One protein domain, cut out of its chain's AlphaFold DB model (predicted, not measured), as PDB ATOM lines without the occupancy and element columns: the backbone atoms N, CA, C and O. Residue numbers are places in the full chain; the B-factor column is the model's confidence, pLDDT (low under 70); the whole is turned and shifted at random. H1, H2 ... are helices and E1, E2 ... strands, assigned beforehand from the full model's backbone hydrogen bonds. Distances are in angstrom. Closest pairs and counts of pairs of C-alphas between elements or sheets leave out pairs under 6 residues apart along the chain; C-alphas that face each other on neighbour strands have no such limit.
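AT A GLANCE: This is residues 75 to 136 of the 141 residues of an uncharacterized protein of Methylovulum sp (UniProt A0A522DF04). A small, strongly twisted sheet of three strands makes the middle, and three short helices graze it. The stretch from H1 to H2 crosses E1, where residues 82 to 83 pair with residues 109 to 110; farther on, residues 90 to 95, of which 95 belongs to H3, stick out. The printed part has 62 residues, with three named helices and three named strands in the order H1, H2, H3, E1, E2, E3 along the chain; the class is mixed, helices and strands, and the sheet, in the order E1, E2, E3, is antiparallel. The whole is compact, radius of gyration of the C-alphas 11.2 A, and flat, spanning 31 by 31 by 17 A.

HOW THE PARTS SIT: E1, residues 108 to 114, and E2, residues 120 to 125, form an antiparallel hairpin, with N 111 and O 122 within hydrogen-bond range at 3.0 A. E2 and E3, residues 131 to 135, form another, with N 123 and O 133 at 2.9 A; E1, E2 and E3 are a meander, each strand the antiparallel neighbour of the one before. H1, residues 75 to 80, only grazes the sheet; its closest C-alphas to E1 are those of Lys 80 and Leu 111, 7.1 A. H2, residues 85 to 88, touches H3, residues 95 to 103, closest at the C-alphas of Gln 88 and Ile 97, 6.1 A. H2 only grazes the sheet, and so does H3, only just on it with 5 pairs of C-alphas within 10 A. Every O i to N i+4 pair in H1 and H3 is within hydrogen-bond range; H2 is too short for one.

IN THESE COORDINATES: H1 begins at C-alpha 75 (-36.839, 38.625, -17.780), and E3 ends at C-alpha 135 (-32.560, 21.530, -31.005). From first to last C-alpha, E1 measures 19.4 A, E2 16.9 A and H3 12.2 A.

THE WHOLE: The C-alphas farthest apart, of Ala 75 and Asp 93, are 32.0 A apart. The printed part has no cut and no long link; residues 105 to 106 have pLDDT under 70.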
ATOM      1  N   ALA A  75     -35.403  38.445 -18.001       96.94
ATOM      2  CA  ALA A  75     -36.839  38.625 -17.780       96.94
ATOM      3  C   ALA A  75     -37.631  38.562 -19.098       96.94
ATOM      4  O   ALA A  75     -38.673  37.915 -19.168       96.94
ATOM      5  N   GLN A  76     -37.096  39.163 -20.165       96.75
ATOM      6  CA  GLN A  76     -37.712  39.126 -21.492       96.75
ATOM      7  C   GLN A  76     -37.644  37.727 -22.113       96.75
ATOM      8  O   GLN A  76     -38.594  37.309 -22.772       96.75
ATOM      9  N   MET A  77     -36.543  36.998 -21.903       97.44
ATOM     10  CA  MET A  77     -36.400  35.610 -22.350       97.44
ATOM     11  C   MET A  77     -37.462  34.725 -21.703       97.44
ATOM     12  O   MET A  77     -38.214  34.067 -22.418       97.44
ATOM     13  N   LEU A  78     -37.586  34.772 -20.373       96.88
ATOM     14  CA  LEU A  78     -38.576  33.987 -19.635       96.88
ATOM     15  C   LEU A  78     -40.008  34.360 -20.022       96.88
ATOM     16  O   LEU A  78     -40.816  33.465 -20.261       96.88
ATOM     17  N   GLN A  79     -40.307  35.656 -20.158       97.12
ATOM     18  CA  GLN A  79     -41.628  36.139 -20.566       97.12
ATOM     19  C   GLN A  79     -42.029  35.653 -21.966       97.12
ATOM     20  O   GLN A  79     -43.189  35.327 -22.195       97.12
ATOM     21  N   LYS A  80     -41.085  35.625 -22.914       96.50
ATOM     22  CA  LYS A  80     -41.344  35.223 -24.307       96.50
ATOM     23  C   LYS A  80     -41.222  33.717 -24.538       96.50
ATOM     24  O   LYS A  80     -41.580  33.244 -25.616       96.50
ATOM     25  N   SER A  81     -40.661  32.984 -23.580       96.50
ATOM     26  CA  SER A  81     -40.452  31.545 -23.697       96.50
ATOM     27  C   SER A  81     -41.763  30.774 -23.584       96.50
ATOM     28  O   SER A  81     -42.709  31.201 -22.921       96.50
ATOM     29  N   LYS A  82     -41.821  29.625 -24.249       94.62
ATOM     30  CA  LYS A  82     -42.973  28.725 -24.240       94.62
ATOM     31  C   LYS A  82     -42.640  27.455 -23.449       94.62
ATOM     32  O   LYS A  82     -41.480  27.043 -23.441       94.62
ATOM     33  N   PRO A  83     -43.624  26.815 -22.796       92.75
ATOM     34  CA  PRO A  83     -43.419  25.515 -22.159       92.75
ATOM     35  C   PRO A  83     -43.001  24.449 -23.178       92.75
ATOM     36  O   PRO A  83     -43.497  24.450 -24.312       92.75
ATOM     37  N   LEU A  84     -42.128  23.519 -22.779       89.56
ATOM     38  CA  LEU A  84     -41.667  22.422 -23.641       89.56
ATOM     39  C   LEU A  84     -42.825  21.540 -24.145       89.56
ATOM     40  O   LEU A  84     -42.808  21.088 -25.288       89.56
ATOM     41  N   GLN A  85     -43.898  21.406 -23.362       88.62
ATOM     42  CA  GLN A  85     -45.118  20.669 -23.720       88.62
ATOM     43  C   GLN A  85     -45.803  21.218 -24.984       88.62
ATOM     44  O   GLN A  85     -46.534  20.494 -25.659       88.62
ATOM     45  N   VAL A  86     -45.573  22.490 -25.343       90.81
ATOM     46  CA  VAL A  86     -46.077  23.056 -26.608       90.81
ATOM     47  C   VAL A  86     -45.432  22.367 -27.814       90.81
ATOM     48  O   VAL A  86     -46.113  22.163 -28.814       90.81
ATOM     49  N   LEU A  87     -44.152  21.987 -27.723       88.62
ATOM     50  CA  LEU A  87     -43.473  21.241 -28.784       88.62
ATOM     51  C   LEU A  87     -43.944  19.789 -28.825       88.62
ATOM     52  O   LEU A  87     -44.251  19.300 -29.905       88.62
ATOM     53  N   GLN A  88     -44.105  19.135 -27.671       84.88
ATOM     54  CA  GLN A  88     -44.606  17.754 -27.614       84.88
ATOM     55  C   GLN A  88     -45.980  17.606 -28.264       84.88
ATOM     56  O   GLN A  88     -46.185  16.713 -29.073       84.88
ATOM     57  N   LYS A  89     -46.910  18.529 -27.992       86.50
ATOM     58  CA  LYS A  89     -48.242  18.510 -28.619       86.50
ATOM     59  C   LYS A  89     -48.208  18.598 -30.146       86.50
ATOM     60  O   LYS A  89     -49.182  18.231 -30.791       86.50
ATOM     61  N   ARG A  90     -47.146  19.161 -30.721       85.00
ATOM     62  CA  ARG A  90     -47.004  19.385 -32.166       85.00
ATOM     63  C   ARG A  90     -46.190  18.299 -32.857       85.00
ATOM     64  O   ARG A  90     -46.380  18.067 -34.041       85.00
ATOM     65  N   TYR A  91     -45.315  17.650 -32.109       85.75
ATOM     66  CA  TYR A  91     -44.388  16.632 -32.574       85.75
ATOM     67  C   TYR A  91     -44.534  15.403 -31.667       85.75
ATOM     68  O   TYR A  91     -43.577  14.993 -31.016       85.75
ATOM     69  N   SER A  92     -45.758  14.871 -31.582       78.62
ATOM     70  CA  SER A  92     -46.138  13.818 -30.627       78.62
ATOM     71  C   SER A  92     -45.375  12.510 -30.810       78.62
ATOM     72  O   SER A  92     -45.248  11.762 -29.854       78.62
ATOM     73  N   ASP A  93     -44.845  12.271 -32.009       81.50
ATOM     74  CA  ASP A  93     -44.120  11.045 -32.358       81.50
ATOM     75  C   ASP A  93     -42.598  11.283 -32.411       81.50
ATOM     76  O   ASP A  93     -41.850  10.547 -33.053       81.50
ATOM     77  N   ASN A  94     -42.120  12.369 -31.792       83.75
ATOM     78  CA  ASN A  94     -40.707  12.725 -31.782       83.75
ATOM     79  C   ASN A  94     -40.036  12.252 -30.489       83.75
ATOM     80  O   ASN A  94     -40.024  12.963 -29.480       83.75
ATOM     81  N   GLU A  95     -39.376  11.094 -30.568       85.06
ATOM     82  CA  GLU A  95     -38.648  10.470 -29.453       85.06
ATOM     83  C   GLU A  95     -37.649  11.420 -28.773       85.06
ATOM     84  O   GLU A  95     -37.411  11.331 -27.567       85.06
ATOM     85  N   ARG A  96     -37.065  12.377 -29.516       82.31
ATOM     86  CA  ARG A  96     -36.144  13.364 -28.937       82.31
ATOM     87  C   ARG A  96     -36.868  14.303 -27.977       82.31
ATOM     88  O   ARG A  96     -36.296  14.648 -26.945       82.31
ATOM     89  N   ILE A  97     -38.092  14.725 -28.295       82.31
ATOM     90  CA  ILE A  97     -38.889  15.604 -27.429       82.31
ATOM     91  C   ILE A  97     -39.367  14.845 -26.197       82.31
ATOM     92  O   ILE A  97     -39.271  15.380 -25.093       82.31
ATOM     93  N   ASP A  98     -39.797  13.595 -26.360       84.00
ATOM     94  CA  ASP A  98     -40.192  12.759 -25.226       84.00
ATOM     95  C   ASP A  98     -39.011  12.506 -24.286       84.00
ATOM     96  O   ASP A  98     -39.131  12.670 -23.071       84.00
ATOM     97  N   ALA A  99     -37.825  12.225 -24.832       84.69
ATOM     98  CA  ALA A  99     -36.610  12.089 -24.038       84.69
ATOM     99  C   ALA A  99     -36.212  13.402 -23.335       84.69
ATOM    100  O   ALA A  99     -35.701  13.373 -22.213       84.69
ATOM    101  N   LEU A 100     -36.432  14.561 -23.966       80.88
ATOM    102  CA  LEU A 100     -36.181  15.871 -23.354       80.88
ATOM    103  C   LEU A 100     -37.131  16.156 -22.193       80.88
ATOM    104  O   LEU A 100     -36.678  16.649 -21.159       80.88
ATOM    105  N   LEU A 101     -38.413  15.825 -22.352       79.69
ATOM    106  CA  LEU A 101     -39.424  15.959 -21.308       79.69
ATOM    107  C   LEU A 101     -39.180  15.000 -20.146       79.69
ATOM    108  O   LEU A 101     -39.273  15.417 -18.997       79.69
ATOM    109  N   ALA A 102     -38.796  13.753 -20.428       83.44
ATOM    110  CA  ALA A 102     -38.464  12.775 -19.397       83.44
ATOM    111  C   ALA A 102     -37.272  13.224 -18.534       83.44
ATOM    112  O   ALA A 102     -37.254  12.988 -17.328       83.44
ATOM    113  N   ARG A 103     -36.281  13.896 -19.138       80.56
ATOM    114  CA  ARG A 103     -35.119  14.445 -18.421       80.56
ATOM    115  C   ARG A 103     -35.416  15.748 -17.683       80.56
ATOM    116  O   ARG A 103     -34.727  16.049 -16.715       80.56
ATOM    117  N   ASN A 104     -36.387  16.534 -18.148       73.75
ATOM    118  CA  ASN A 104     -36.616  17.895 -17.667       73.75
ATOM    119  C   ASN A 104     -38.113  18.226 -17.522       73.75
ATOM    120  O   ASN A 104     -38.615  19.104 -18.235       73.75
ATOM    121  N   PRO A 105     -38.840  17.548 -16.617       64.75
ATOM    122  CA  PRO A 105     -40.301  17.574 -16.615       64.75
ATOM    123  C   PRO A 105     -40.905  18.972 -16.396       64.75
ATOM    124  O   PRO A 105     -41.851  19.329 -17.100       64.75
ATOM    125  N   ASP A 106     -40.326  19.800 -15.514       69.19
ATOM    126  CA  ASP A 106     -41.052  20.977 -15.001       69.19
ATOM    127  C   ASP A 106     -40.358  22.334 -15.169       69.19
ATOM    128  O   ASP A 106     -40.976  23.369 -14.915       69.19
ATOM    129  N   ASN A 107     -39.102  22.376 -15.627       84.56
ATOM    130  CA  ASN A 107     -38.354  23.637 -15.671       84.56
ATOM    131  C   ASN A 107     -37.635  23.930 -16.988       84.56
ATOM    132  O   ASN A 107     -36.778  24.800 -17.020       84.56
ATOM    133  N   VAL A 108     -37.972  23.261 -18.092       92.19
ATOM    134  CA  VAL A 108     -37.431  23.636 -19.406       92.19
ATOM    135  C   VAL A 108     -38.469  24.392 -20.212       92.19
ATOM    136  O   VAL A 108     -39.608  23.960 -20.409       92.19
ATOM    137  N   LYS A 109     -38.050  25.555 -20.697       94.44
ATOM    138  CA  LYS A 109     -38.809  26.381 -21.627       94.44
ATOM    139  C   LYS A 109     -38.018  26.537 -22.908       94.44
ATOM    140  O   LYS A 109     -36.850  26.165 -22.994       94.44
ATOM    141  N   TRP A 110     -38.660  27.093 -23.920       95.31
ATOM    142  CA  TRP A 110     -38.021  27.250 -25.209       95.31
ATOM    143  C   TRP A 110     -38.353  28.570 -25.886       95.31
ATOM    144  O   TRP A 110     -39.401  29.178 -25.657       95.31
ATOM    145  N   LEU A 111     -37.436  29.016 -26.737       97.50
ATOM    146  CA  LEU A 111     -37.578  30.183 -27.598       97.50
ATOM    147  C   LEU A 111     -37.241  29.787 -29.042       97.50
ATOM    148  O   LEU A 111     -36.339  28.973 -29.245       97.50
ATOM    149  N   PRO A 112     -37.910  30.367 -30.054       97.25
ATOM    150  CA  PRO A 112     -37.486  30.198 -31.438       97.25
ATOM    151  C   PRO A 112     -36.067  30.748 -31.631       97.25
ATOM    152  O   PRO A 112     -35.704  31.764 -31.021       97.25
ATOM    153  N   LEU A 113     -35.306  30.092 -32.501       96.81
ATOM    154  CA  LEU A 113     -34.032  30.533 -33.053       96.81
ATOM    155  C   LEU A 113     -34.208  30.751 -34.550       96.81
ATOM    156  O   LEU A 113     -34.451  29.789 -35.278       96.81
ATOM    157  N   ARG A 114     -34.039  31.987 -35.011       95.06
ATOM    158  CA  ARG A 114     -33.968  32.279 -36.436       95.06
ATOM    159  C   ARG A 114     -32.563  32.009 -36.949       95.06
ATOM    160  O   ARG A 114     -31.610  32.678 -36.538       95.06
ATOM    161  N   GLY A 115     -32.433  31.023 -37.825       92.75
ATOM    162  CA  GLY A 115     -31.185  30.728 -38.515       92.75
ATOM    163  C   GLY A 115     -31.151  31.352 -39.907       92.75
ATOM    164  O   GLY A 115     -32.121  31.934 -40.380       92.75
ATOM    165  N   LYS A 116     -30.013  31.221 -40.596       88.56
ATOM    166  CA  LYS A 116     -29.902  31.626 -42.010       88.56
ATOM    167  C   LYS A 116     -30.491  30.586 -42.968       88.56
ATOM    168  O   LYS A 116     -31.010  30.952 -44.011       88.56
ATOM    169  N   VAL A 117     -30.350  29.301 -42.628       90.69
ATOM    170  CA  VAL A 117     -30.766  28.164 -43.475       90.69
ATOM    171  C   VAL A 117     -32.076  27.555 -42.986       90.69
ATOM    172  O   VAL A 117     -32.932  27.204 -43.788       90.69
ATOM    173  N   LYS A 118     -32.226  27.414 -41.669       93.12
ATOM    174  CA  LYS A 118     -33.426  26.881 -41.032       93.12
ATOM    175  C   LYS A 118     -33.611  27.495 -39.661       93.12
ATOM    176  O   LYS A 118     -32.630  27.855 -39.004       93.12
ATOM    177  N   ASP A 119     -34.861  27.534 -39.238       95.88
ATOM    178  CA  ASP A 119     -35.233  27.960 -37.903       95.88
ATOM    179  C   ASP A 119     -35.300  26.756 -36.973       95.88
ATOM    180  O   ASP A 119     -35.688  25.654 -37.361       95.88
ATOM    181  N   MET A 120     -34.857  26.978 -35.746       95.56
ATOM    182  CA  MET A 120     -34.640  25.950 -34.737       95.56
ATOM    183  C   MET A 120     -35.233  26.407 -33.406       95.56
ATOM    184  O   MET A 120     -35.852  27.471 -33.299       95.56
ATOM    185  N   VAL A 121     -35.006  25.628 -32.357       95.25
ATOM    186  CA  VAL A 121     -35.427  25.957 -31.000       95.25
ATOM    187  C   VAL A 121     -34.208  26.062 -30.084       95.25
ATOM    188  O   VAL A 121     -33.323  25.212 -30.126       95.25
ATOM    189  N   VAL A 122     -34.182  27.080 -29.220       96.62
ATOM    190  CA  VAL A 122     -33.270  27.150 -28.068       96.62
ATOM    191  C   VAL A 122     -34.017  26.707 -26.821       96.62
ATOM    192  O   VAL A 122     -35.045  27.300 -26.482       96.62
ATOM    193  N   LEU A 123     -33.491  25.699 -26.129       95.06
ATOM    194  CA  LEU A 123     -33.950  25.300 -24.804       95.06
ATOM    195  C   LEU A 123     -33.264  26.150 -23.739       95.06
ATOM    196  O   LEU A 123     -32.053  26.372 -23.792       95.06
ATOM    197  N   ILE A 124     -34.047  26.610 -22.770       95.88
ATOM    198  CA  ILE A 124     -33.574  27.392 -21.634       95.88
ATOM    199  C   ILE A 124     -34.128  26.834 -20.327       95.88
ATOM    200  O   ILE A 124     -35.232  26.281 -20.295       95.88
ATOM    201  N   ASP A 125     -33.396  27.049 -19.238       94.00
ATOM    202  CA  ASP A 125     -33.937  26.842 -17.899       94.00
ATOM    203  C   ASP A 125     -35.048  27.868 -17.604       94.00
ATOM    204  O   ASP A 125     -34.939  29.062 -17.894       94.00
ATOM    205  N   GLY A 126     -36.148  27.402 -17.029       93.50
ATOM    206  CA  GLY A 126     -37.373  28.153 -16.786       93.50
ATOM    207  C   GLY A 126     -37.297  29.138 -15.618       93.50
ATOM    208  O   GLY A 126     -38.219  29.949 -15.475       93.50
ATOM    209  N   VAL A 127     -36.211  29.100 -14.835       91.62
ATOM    210  CA  VAL A 127     -35.922  29.971 -13.686       91.62
ATOM    211  C   VAL A 127     -34.665  30.805 -13.930       91.62
ATOM    212  O   VAL A 127     -34.696  32.028 -13.763       91.62
ATOM    213  N   SER A 128     -33.544  30.189 -14.308       93.56
ATOM    214  CA  SER A 128     -32.275  30.885 -14.530       93.56
ATOM    215  C   SER A 128     -32.225  31.589 -15.889       93.56
ATOM    216  O   SER A 128     -31.622  32.659 -15.971       93.56
ATOM    217  N   ALA A 129     -32.965  31.082 -16.883       95.38
ATOM    218  CA  ALA A 129     -32.884  31.451 -18.299       95.38
ATOM    219  C   ALA A 129     -31.541  31.118 -18.964       95.38
ATOM    220  O   ALA A 129     -31.246  31.643 -20.041       95.38
ATOM    221  N   ASP A 130     -30.744  30.245 -18.346       94.81
ATOM    222  CA  ASP A 130     -29.517  29.751 -18.956       94.81
ATOM    223  C   ASP A 130     -29.848  28.906 -20.184       94.81
ATOM    224  O   ASP A 130     -30.819  28.144 -20.194       94.81
ATOM    225  N   VAL A 131     -29.043  29.061 -21.234       95.38
ATOM    226  CA  VAL A 131     -29.175  28.268 -22.457       95.38
ATOM    227  C   VAL A 131     -28.685  26.851 -22.182       95.38
ATOM    228  O   VAL A 131     -27.552  26.665 -21.747       95.38
ATOM    229  N   ILE A 132     -29.534  25.868 -22.472       93.12
ATOM    230  CA  ILE A 132     -29.243  24.444 -22.275       93.12
ATOM    231  C   ILE A 132     -28.681  23.852 -23.569       93.12
ATOM    232  O   ILE A 132     -27.549  23.379 -23.605       93.12
ATOM    233  N   GLU A 133     -29.457  23.905 -24.652       92.44
ATOM    234  CA  GLU A 133     -29.053  23.400 -25.966       92.44
ATOM    235  C   GLU A 133     -29.879  24.039 -27.093       92.44
ATOM    236  O   GLU A 133     -30.925  24.651 -26.864       92.44
ATOM    237  N   ILE A 134     -29.409  23.868 -28.329       94.00
ATOM    238  CA  ILE A 134     -30.181  24.145 -29.543       94.00
ATOM    239  C   ILE A 134     -30.666  22.806 -30.096       94.00
ATOM    240  O   ILE A 134     -29.867  21.889 -30.296       94.00
ATOM    241  N   ILE A 135     -31.960  22.711 -30.386       91.25
ATOM    242  CA  ILE A 135     -32.560  21.530 -31.005       91.25
ATOM    243  C   ILE A 135     -33.091  21.865 -32.393       91.25
ATOM    244  O   ILE A 135     -33.685  22.919 -32.632       91.25
ATOM    245  N   ASP A 136     -32.863  20.934 -33.309       91.75
ATOM    246  CA  ASP A 136     -33.218  21.052 -34.716       91.75
ATOM    247  C   ASP A 136     -34.698  20.716 -34.937       91.75
ATOM    248  O   ASP A 136     -35.056  19.627 -35.380       91.75
TER     249      ASP A 136